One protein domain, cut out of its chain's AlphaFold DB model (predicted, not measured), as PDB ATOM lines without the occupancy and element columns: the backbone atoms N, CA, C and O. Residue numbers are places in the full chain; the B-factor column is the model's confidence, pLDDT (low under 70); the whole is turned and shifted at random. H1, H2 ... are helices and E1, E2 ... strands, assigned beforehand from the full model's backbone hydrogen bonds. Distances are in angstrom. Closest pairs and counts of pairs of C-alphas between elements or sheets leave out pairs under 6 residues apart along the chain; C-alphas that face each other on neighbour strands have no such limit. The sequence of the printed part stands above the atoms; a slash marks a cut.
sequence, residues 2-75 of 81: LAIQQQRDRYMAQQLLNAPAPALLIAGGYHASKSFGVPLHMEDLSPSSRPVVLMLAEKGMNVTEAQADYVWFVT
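This is residues 2 to 75 of the 81 residues of the protein "Uncharacterized iron-regulated protein" of Cedecea neteri (UniProt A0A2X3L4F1). Helix H3 packs steeply across the long helix H1 at one end of the domain, and a ribbon of two parallel strands, E1 and E2, makes the other end, with short helix H2 between. The printed part has 74 residues, with named elements in the order H1, H2, H3, E1, E2, class mixed. It is compact, with a radius of gyration of the C-alphas of 12.4 A and spans of 35 by 30 by 18 A.

H1, residues 2 to 18, begins at C-alpha 2 (284.784, 171.393, 111.803) and measures 24.5 A. H2 is residues 29 to 32, 5.0 A, and H3 residues 38 to 45, 10.4 A. E1, residues 54 to 58, measures 13.3 A; E2, residues 70 to 74, measures 13.0 A and ends at C-alpha 74 (272.984, 146.562, 121.770).

H1 and H3 touch, their closest C-alphas, Asp 9 and Val 38, 4.8 A apart. They run the same way at a steep tilt of 69 degrees, only just short of about perpendicular. H2 and H3 only just touch, with 3 pairs of C-alphas within 8 A, and only at the corner by their link; the closest, His 31 and Val 38, are 5.6 A apart. E1 and E2 are parallel at 28 degrees, with N 72 and O 55 at 2.8 A, within hydrogen-bond range. Every O i to N i+4 pair is within range in H1 and H3; H2 is too short for one. H1 is apart from E1 and E2.

The farthest C-alphas, Leu 45 and Thr 75, are 36.2 A apart. The printed part has no cut, the link E1 to E2 is long, and no printed residue is under 70 in pLDDT.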
ATOM      1  N   LEU A   2     285.678 170.910 110.726       93.19
ATOM      2  CA  LEU A   2     284.784 171.393 111.803       93.19
ATOM      3  C   LEU A   2     283.632 172.297 111.324       93.19
ATOM      4  O   LEU A   2     282.481 172.028 111.636       93.19
ATOM      5  N   ALA A   3     283.921 173.331 110.529       95.75
ATOM      6  CA  ALA A   3     282.881 174.236 110.026       95.75
ATOM      7  C   ALA A   3     281.826 173.513 109.165       95.75
ATOM      8  O   ALA A   3     280.644 173.827 109.236       95.75
ATOM      9  N   ILE A   4     282.243 172.495 108.400       97.12
ATOM     10  CA  ILE A   4     281.331 171.652 107.613       97.12
ATOM     11  C   ILE A   4     280.431 170.839 108.545       97.12
ATOM     12  O   ILE A   4     279.232 170.751 108.306       97.12
ATOM     13  N   GLN A   5     281.000 170.260 109.606       96.19
ATOM     14  CA  GLN A   5     280.237 169.518 110.607       96.19
ATOM     15  C   GLN A   5     279.172 170.417 111.252       96.19
ATOM     16  O   GLN A   5     277.993 170.084 111.200       96.19
ATOM     17  N   GLN A   6     279.574 171.602 111.719       97.38
ATOM     18  CA  GLN A   6     278.664 172.577 112.323       97.38
ATOM     19  C   GLN A   6     277.553 173.018 111.364       97.38
ATOM     20  O   GLN A   6     276.390 173.086 111.756       97.38
ATOM     21  N   GLN A   7     277.873 173.266 110.090       98.19
ATOM     22  CA  GLN A   7     276.863 173.656 109.107       98.19
ATOM     23  C   GLN A   7     275.882 172.517 108.795       98.19
ATOM     24  O   GLN A   7     274.692 172.768 108.600       98.19
ATOM     25  N   ARG A   8     276.352 171.263 108.761       98.44
ATOM     26  CA  ARG A   8     275.481 170.088 108.600       98.44
ATOM     27  C   ARG A   8     274.532 169.944 109.785       98.44
ATOM     28  O   ARG A   8     273.343 169.725 109.566       98.44
ATOM     29  N   ASP A   9     275.036 170.108 111.006       98.62
ATOM     30  CA  ASP A   9     274.224 170.056 112.226       98.62
ATOM     31  C   ASP A   9     273.181 171.176 112.257       98.62
ATOM     32  O   ASP A   9     272.002 170.913 112.504       98.62
ATOM     33  N   ARG A  10     273.570 172.400 111.880       98.62
ATOM     34  CA  ARG A  10     272.647 173.534 111.744       98.62
ATOM     35  C   ARG A  10     271.541 173.260 110.731       98.62
ATOM     36  O   ARG A  10     270.374 173.539 110.998       98.62
ATOM     37  N   TYR A  11     271.900 172.710 109.573       98.75
ATOM     38  CA  TYR A  11     270.932 172.374 108.537       98.75
ATOM     39  C   TYR A  11     269.944 171.305 109.021       98.75
ATOM     40  O   TYR A  11     268.738 171.494 108.881       98.75
ATOM     41  N   MET A  12     270.426 170.229 109.651       98.81
ATOM     42  CA  MET A  12     269.565 169.184 110.222       98.81
ATOM     43  C   MET A  12     268.630 169.721 111.309       98.81
ATOM     44  O   MET A  12     267.449 169.379 111.297       98.81
ATOM     45  N   ALA A  13     269.114 170.597 112.197       98.69
ATOM     46  CA  ALA A  13     268.283 171.260 113.204       98.69
ATOM     47  C   ALA A  13     267.144 172.056 112.559       98.69
ATOM     48  O   ALA A  13     265.986 171.912 112.949       98.69
ATOM     49  N   GLN A  14     267.456 172.845 111.526       98.62
ATOM     50  CA  GLN A  14     266.453 173.625 110.807       98.62
ATOM     51  C   GLN A  14     265.418 172.737 110.107       98.62
ATOM     52  O   GLN A  14     264.230 173.055 110.141       98.62
ATOM     53  N   GLN A  15     265.846 171.630 109.487       98.62
ATOM     54  CA  GLN A  15     264.917 170.683 108.863       98.62
ATOM     55  C   GLN A  15     263.998 170.037 109.902       98.62
ATOM     56  O   GLN A  15     262.796 169.943 109.669       98.62
ATOM     57  N   LEU A  16     264.540 169.637 111.057       98.25
ATOM     58  CA  LEU A  16     263.759 169.002 112.114       98.25
ATOM     59  C   LEU A  16     262.743 169.966 112.745       98.25
ATOM     60  O   LEU A  16     261.600 169.574 112.956       98.25
ATOM     61  N   LEU A  17     263.122 171.224 112.997       98.06
ATOM     62  CA  LEU A  17     262.217 172.250 113.539       98.06
ATOM     63  C   LEU A  17     261.088 172.633 112.570       98.06
ATOM     64  O   LEU A  17     260.001 172.993 113.014       98.06
ATOM     65  N   ASN A  18     261.338 172.558 111.261       98.00
ATOM     66  CA  ASN A  18     260.347 172.891 110.234       98.00
ATOM     67  C   ASN A  18     259.439 171.707 109.859       98.00
ATOM     68  O   ASN A  18     258.466 171.895 109.125       98.00
ATOM     69  N   ALA A  19     259.759 170.489 110.303       98.06
ATOM     70  CA  ALA A  19     258.968 169.305 110.000       98.06
ATOM     71  C   ALA A  19     257.652 169.289 110.810       98.06
ATOM     72  O   ALA A  19     257.652 169.647 111.990       98.06
ATOM     73  N   PRO A  20     256.523 168.841 110.226       96.62
ATOM     74  CA  PRO A  20     255.283 168.649 110.973       96.62
ATOM     75  C   PRO A  20     255.463 167.657 112.127       96.62
ATOM     76  O   PRO A  20     256.101 166.618 111.968       96.62
ATOM     77  N   ALA A  21     254.867 167.956 113.282       94.12
ATOM     78  CA  ALA A  21     254.905 167.053 114.424       94.12
ATOM     79  C   ALA A  21     253.961 165.844 114.225       94.12
ATOM     80  O   ALA A  21     252.845 166.023 113.729       94.12
ATOM     81  N   PRO A  22     254.354 164.636 114.672       95.50
ATOM     82  CA  PRO A  22     255.645 164.305 115.279       95.50
ATOM     83  C   PRO A  22     256.764 164.164 114.232       95.50
ATOM     84  O   PRO A  22     256.562 163.566 113.179       95.50
ATOM     85  N   ALA A  23     257.962 164.655 114.558       96.94
ATOM     86  CA  ALA A  23     259.140 164.555 113.699       96.94
ATOM     87  C   ALA A  23     260.273 163.785 114.394       96.94
ATOM     88  O   ALA A  23     260.482 163.924 115.600       96.94
ATOM     89  N   LEU A  24     261.013 162.980 113.626       98.00
ATOM     90  CA  LEU A  24     262.159 162.194 114.088       98.00
ATOM     91  C   LEU A  24     263.337 162.390 113.130       98.00
ATOM     92  O   LEU A  24     263.183 162.253 111.918       98.00
ATOM     93  N   LEU A  25     264.522 162.649 113.682       98.25
ATOM     94  CA  LEU A  25     265.781 162.673 112.942       98.25
ATOM     95  C   LEU A  25     266.599 161.420 113.265       98.25
ATOM     96  O   LEU A  25     266.900 161.157 114.427       98.25
ATOM     97  N   ILE A  26     267.010 160.685 112.231       98.12
ATOM     98  CA  ILE A  26     267.984 159.593 112.344       98.12
ATOM     99  C   ILE A  26     269.325 160.110 111.827       98.12
ATOM    100  O   ILE A  26     269.441 160.491 110.663       98.12
ATOM    101  N   ALA A  27     270.343 160.118 112.686       97.94
ATOM    102  CA  ALA A  27     271.676 160.594 112.346       97.94
ATOM    103  C   ALA A  27     272.761 159.797 113.086       97.94
ATOM    104  O   ALA A  27     272.482 159.073 114.041       97.94
ATOM    105  N   GLY A  28     274.015 159.934 112.647       97.25
ATOM    106  CA  GLY A  28     275.155 159.362 113.368       97.25
ATOM    107  C   GLY A  28     275.321 159.979 114.762       97.25
ATOM    108  O   GLY A  28     274.975 161.142 114.967       97.25
ATOM    109  N   GLY A  29     275.902 159.229 115.707       95.75
ATOM    110  CA  GLY A  29     275.991 159.632 117.120       95.75
ATOM    111  C   GLY A  29     276.634 161.003 117.358       95.75
ATOM    112  O   GLY A  29     276.201 161.731 118.246       95.75
ATOM    113  N   TYR A  30     277.593 161.411 116.517       95.62
ATOM    114  CA  TYR A  30     278.167 162.752 116.621       95.62
ATOM    115  C   TYR A  30     277.151 163.871 116.323       95.62
ATOM    116  O   TYR A  30     277.144 164.899 116.987       95.62
ATOM    117  N   HIS A  31     276.264 163.665 115.352       98.31
ATOM    118  CA  HIS A  31     275.219 164.630 115.008       98.31
ATOM    119  C   HIS A  31     274.093 164.644 116.051       98.31
ATOM    120  O   HIS A  31     273.512 165.689 116.323       98.31
ATOM    121  N   ALA A  32     273.782 163.495 116.656       97.88
ATOM    122  CA  ALA A  32     272.693 163.372 117.625       97.88
ATOM    123  C   ALA A  32     273.049 163.878 119.040       97.88
ATOM    124  O   ALA A  32     272.147 164.117 119.837       97.88
ATOM    125  N   SER A  33     274.336 164.032 119.369       97.56
ATOM    126  CA  SER A  33     274.791 164.342 120.731       97.56
ATOM    127  C   SER A  33     274.301 165.687 121.261       97.56
ATOM    128  O   SER A  33     274.531 166.725 120.641       97.56
ATOM    129  N   LYS A  34     273.742 165.685 122.477       97.94
ATOM    130  CA  LYS A  34     273.364 166.901 123.217       97.94
ATOM    131  C   LYS A  34     274.553 167.810 123.529       97.94
ATOM    132  O   LYS A  34     274.367 169.009 123.673       97.94
ATOM    133  N   SER A  35     275.768 167.269 123.602       96.19
ATOM    134  CA  SER A  35     276.952 168.040 123.996       96.19
ATOM    135  C   SER A  35     277.641 168.800 122.860       96.19
ATOM    136  O   SER A  35     278.494 169.638 123.148       96.19
ATOM    137  N   PHE A  36     277.323 168.522 121.589       94.94
ATOM    138  CA  PHE A  36     277.982 169.196 120.454       94.94
ATOM    139  C   PHE A  36     277.243 169.126 119.100       94.94
ATOM    140  O   PHE A  36     277.725 169.719 118.139       94.94
ATOM    141  N   GLY A  37     276.128 168.398 118.986       97.69
ATOM    142  CA  GLY A  37     275.439 168.148 117.716       97.69
ATOM    143  C   GLY A  37     274.185 168.999 117.497       97.69
ATOM    144  O   GLY A  37     274.031 170.097 118.033       97.69
ATOM    145  N   VAL A  38     273.252 168.451 116.717       98.56
ATOM    146  CA  VAL A  38     271.953 169.037 116.345       98.56
ATOM    147  C   VAL A  38     271.175 169.634 117.529       98.56
ATOM    148  O   VAL A  38     270.653 170.735 117.352       98.56
ATOM    149  N   PRO A  39     271.099 169.009 118.727       98.19
ATOM    150  CA  PRO A  39     270.346 169.581 119.845       98.19
ATOM    151  C   PRO A  39     270.795 170.989 120.259       98.19
ATOM    152  O   PRO A  39     269.939 171.823 120.535       98.19
ATOM    153  N   LEU A  40     272.100 171.294 120.226       97.44
ATOM    154  CA  LEU A  40     272.592 172.643 120.546       97.44
ATOM    155  C   LEU A  40     272.166 173.670 119.491       97.44
ATOM    156  O   LEU A  40     271.832 174.807 119.809       97.44
ATOM    157  N   HIS A  41     272.140 173.265 118.220       98.44
ATOM    158  CA  HIS A  41     271.652 174.124 117.142       98.44
ATOM    159  C   HIS A  41     270.140 174.339 117.218       98.44
ATOM    160  O   HIS A  41     269.669 175.414 116.854       98.44
ATOM    161  N   MET A  42     269.377 173.346 117.686       98.31
ATOM    162  CA  MET A  42     267.945 173.502 117.944       98.31
ATOM    163  C   MET A  42     267.681 174.459 119.104       98.31
ATOM    164  O   MET A  42     266.788 175.290 118.986       98.31
ATOM    165  N   GLU A  43     268.459 174.374 120.185       97.00
ATOM    166  CA  GLU A  43     268.375 175.306 121.314       97.00
ATOM    167  C   GLU A  43     268.653 176.750 120.873       97.00
ATOM    168  O   GLU A  43     267.905 177.654 121.238       97.00
ATOM    169  N   ASP A  44     269.655 176.965 120.016       97.56
ATOM    170  CA  ASP A  44     269.958 178.289 119.458       97.56
ATOM    171  C   ASP A  44     268.866 178.805 118.494       97.56
ATOM    172  O   ASP A  44     268.469 179.966 118.563       97.56
ATOM    173  N   LEU A  45     268.329 177.956 117.605       98.19
ATOM    174  CA  LEU A  45     267.268 178.343 116.654       98.19
ATOM    175  C   LEU A  45     265.891 178.515 117.306       98.19
ATOM    176  O   LEU A  45     265.064 179.289 116.825       98.19
ATOM    177  N   SER A  46     265.610 177.733 118.342       97.12
ATOM    178  CA  SER A  46     264.317 177.648 119.011       97.12
ATOM    179  C   SER A  46     264.539 177.309 120.490       97.12
ATOM    180  O   SER A  46     264.491 176.137 120.872       97.12
ATOM    181  N   PRO A  47     264.749 178.318 121.357       94.56
ATOM    182  CA  PRO A  47     265.088 178.106 122.771       94.56
ATOM    183  C   PRO A  47     264.029 177.361 123.594       94.56
ATOM    184  O   PRO A  47     264.324 176.818 124.662       94.56
ATOM    185  N   SER A  48     262.781 177.336 123.117       93.69
ATOM    186  CA  SER A  48     261.689 176.559 123.709       93.69
ATOM    187  C   SER A  48     261.671 175.098 123.255       93.69
ATOM    188  O   SER A  48     260.980 174.287 123.871       93.69
ATOM    189  N   SER A  49     262.423 174.740 122.208       93.19
ATOM    190  CA  SER A  49     262.541 173.359 121.763       93.19
ATOM    191  C   SER A  49     263.240 172.511 122.830       93.19
ATOM    192  O   SER A  49     264.174 172.935 123.520       93.19
ATOM    193  N   ARG A  50     262.724 171.298 123.017       91.69
ATOM    194  CA  ARG A  50     263.232 170.309 123.972       91.69
ATOM    195  C   ARG A  50     263.334 168.965 123.248       91.69
ATOM    196  O   ARG A  50     262.459 168.119 123.431       91.69
ATOM    197  N   PRO A  51     264.315 168.792 122.340       94.81
ATOM    198  CA  PRO A  51     264.487 167.519 121.654       94.81
ATOM    199  C   PRO A  51     264.845 166.425 122.665       94.81
ATOM    200  O   PRO A  51     265.631 166.660 123.579       94.81
ATOM    201  N   VAL A  52     264.284 165.232 122.470       97.56
ATOM    202  CA  VAL A  52     264.674 164.024 123.206       97.56
ATOM    203  C   VAL A  52     265.660 163.242 122.348       97.56
ATOM    204  O   VAL A  52     265.371 162.934 121.191       97.56
ATOM    205  N   VAL A  53     266.816 162.908 122.911       98.38
ATOM    206  CA  VAL A  53     267.886 162.182 122.227       98.38
ATOM    207  C   VAL A  53     267.953 160.743 122.725       98.38
ATOM    208  O   VAL A  53     268.267 160.487 123.887       98.38
ATOM    209  N   LEU A  54     267.722 159.801 121.809       98.00
ATOM    210  CA  LEU A  54     268.021 158.381 121.983       98.00
ATOM    211  C   LEU A  54     269.295 158.035 121.206       98.00
ATOM    212  O   LEU A  54     269.328 158.163 119.982       98.00
ATOM    213  N   MET A  55     270.317 157.539 121.899       97.50
ATOM    214  CA  MET A  55     271.507 156.975 121.262       97.50
ATOM    215  C   MET A  55     271.457 155.453 121.228       97.50
ATOM    216  O   MET A  55     271.178 154.801 122.232       97.50
ATOM    217  N   LEU A  56     271.788 154.886 120.071       96.12
ATOM    218  CA  LEU A  56     272.061 153.460 119.926       96.12
ATOM    219  C   LEU A  56     273.571 153.257 120.064       96.12
ATOM    220  O   LEU A  56     274.341 153.865 119.318       96.12
ATOM    221  N   ALA A  57     273.992 152.432 121.018       95.19
ATOM    222  CA  ALA A  57     275.403 152.214 121.322       95.19
ATOM    223  C   ALA A  57     275.693 150.729 121.551       95.19
ATOM    224  O   ALA A  57     274.837 149.983 122.021       95.19
ATOM    225  N   GLU A  58     276.905 150.279 121.246       94.69
ATOM    226  CA  GLU A  58     277.335 148.932 121.623       94.69
ATOM    227  C   GLU A  58     277.628 148.863 123.126       94.69
ATOM    228  O   GLU A  58     278.098 149.829 123.737       94.69
ATOM    229  N   LYS A  59     277.368 147.706 123.748       92.81
ATOM    230  CA  LYS A  59     277.767 147.468 125.144       92.81
ATOM    231  C   LYS A  59     279.266 147.735 125.322       92.81
ATOM    232  O   LYS A  59     280.084 147.199 124.584       92.81
ATOM    233  N   GLY A  60     279.611 148.524 126.340       91.12
ATOM    234  CA  GLY A  60     280.991 148.927 126.641       91.12
ATOM    235  C   GLY A  60     281.378 150.307 126.102       91.12
ATOM    236  O   GLY A  60     282.393 150.851 126.528       91.12
ATOM    237  N   MET A  61     280.567 150.916 125.227       93.44
ATOM    238  CA  MET A  61     280.742 152.323 124.866       93.44
ATOM    239  C   MET A  61     280.387 153.233 126.048       93.44
ATOM    240  O   MET A  61     279.369 153.037 126.710       93.44
ATOM    241  N   ASN A  62     281.208 154.259 126.280       93.25
ATOM    242  CA  ASN A  62     280.940 155.271 127.297       93.25
ATOM    243  C   ASN A  62     280.079 156.396 126.703       93.25
ATOM    244  O   ASN A  62     280.608 157.309 126.069       93.25
ATOM    245  N   VAL A  63     278.761 156.301 126.888       94.69
ATOM    246  CA  VAL A  63     277.805 157.370 126.569       94.69
ATOM    247  C   VAL A  63     277.274 157.938 127.878       94.69
ATOM    248  O   VAL A  63     276.760 157.187 128.706       94.69
ATOM    249  N   THR A  64     277.412 159.246 128.076       94.69
ATOM    250  CA  THR A  64     277.014 159.923 129.318       94.69
ATOM    251  C   THR A  64     275.683 160.660 129.172       94.69
ATOM    252  O   THR A  64     275.235 160.958 128.064       94.69
ATOM    253  N   GLU A  65     275.067 161.026 130.297       93.62
ATOM    254  CA  GLU A  65     273.821 161.817 130.346       93.62
ATOM    255  C   GLU A  65     273.953 163.196 129.670       93.62
ATOM    256  O   GLU A  65     272.977 163.780 129.202       93.62
ATOM    257  N   ALA A  66     275.182 163.709 129.552       95.81
ATOM    258  CA  ALA A  66     275.462 164.936 128.812       95.81
ATOM    259  C   ALA A  66     275.300 164.765 127.289       95.81
ATOM    260  O   ALA A  66     275.229 165.760 126.569       95.81
ATOM    261  N   GLN A  67     275.275 163.528 126.780       97.56
ATOM    262  CA  GLN A  67     275.201 163.220 125.350       97.56
ATOM    263  C   GLN A  67     273.795 162.820 124.897       97.56
ATOM    264  O   GLN A  67     273.441 163.112 123.755       97.56
ATOM    265  N   ALA A  68     272.993 162.178 125.750       98.06
ATOM    266  CA  ALA A  68     271.674 161.663 125.385       98.06
ATOM    267  C   ALA A  68     270.731 161.568 126.593       98.06
ATOM    268  O   ALA A  68     271.185 161.442 127.728       98.06
ATOM    269  N   ASP A  69     269.421 161.594 126.338       98.19
ATOM    270  CA  ASP A  69     268.388 161.363 127.360       98.19
ATOM    271  C   ASP A  69     268.157 159.866 127.595       98.19
ATOM    272  O   ASP A  69     267.850 159.440 128.705       98.19
ATOM    273  N   TYR A  70     268.339 159.058 126.548       98.12
ATOM    274  CA  TYR A  70     268.250 157.605 126.607       98.12
ATOM    275  C   TYR A  70     269.387 156.964 125.819       98.12
ATOM    276  O   TYR A  70     269.801 157.461 124.767       98.12
ATOM    277  N   VAL A  71     269.842 155.805 126.290       97.31
ATOM    278  CA  VAL A  71     270.798 154.967 125.567       97.31
ATOM    279  C   VAL A  71     270.238 153.560 125.450       97.31
ATOM    280  O   VAL A  71     269.913 152.919 126.448       97.31
ATOM    281  N   TRP A  72     270.148 153.062 124.221       96.38
ATOM    282  CA  TRP A  72     269.858 151.663 123.952       96.38
ATOM    283  C   TRP A  72     271.164 150.943 123.645       96.38
ATOM    284  O   TRP A  72     271.726 151.063 122.554       96.38
ATOM    285  N   PHE A  73     271.628 150.158 124.617       95.38
ATOM    286  CA  PHE A  73     272.790 149.300 124.433       95.38
ATOM    287  C   PHE A  73     272.433 148.017 123.685       95.38
ATOM    288  O   PHE A  73     271.619 147.215 124.149       95.38
ATOM    289  N   VAL A  74     273.085 147.797 122.550       92.25
ATOM    290  CA  VAL A  74     272.984 146.562 121.770       92.25
ATOM    291  C   VAL A  74     274.207 145.682 122.002       92.25
ATOM    292  O   VAL A  74     275.309 146.158 122.288       92.25
ATOM    293  N   THR A  75     274.016 144.366 121.916       92.00
ATOM    294  CA  THR A  75     275.141 143.425 121.908       92.00
ATOM    295  C   THR A  75     275.987 143.701 120.661       92.00
ATOM    296  O   THR A  75     275.396 143.806 119.583       92.00
TER     297      THR A  75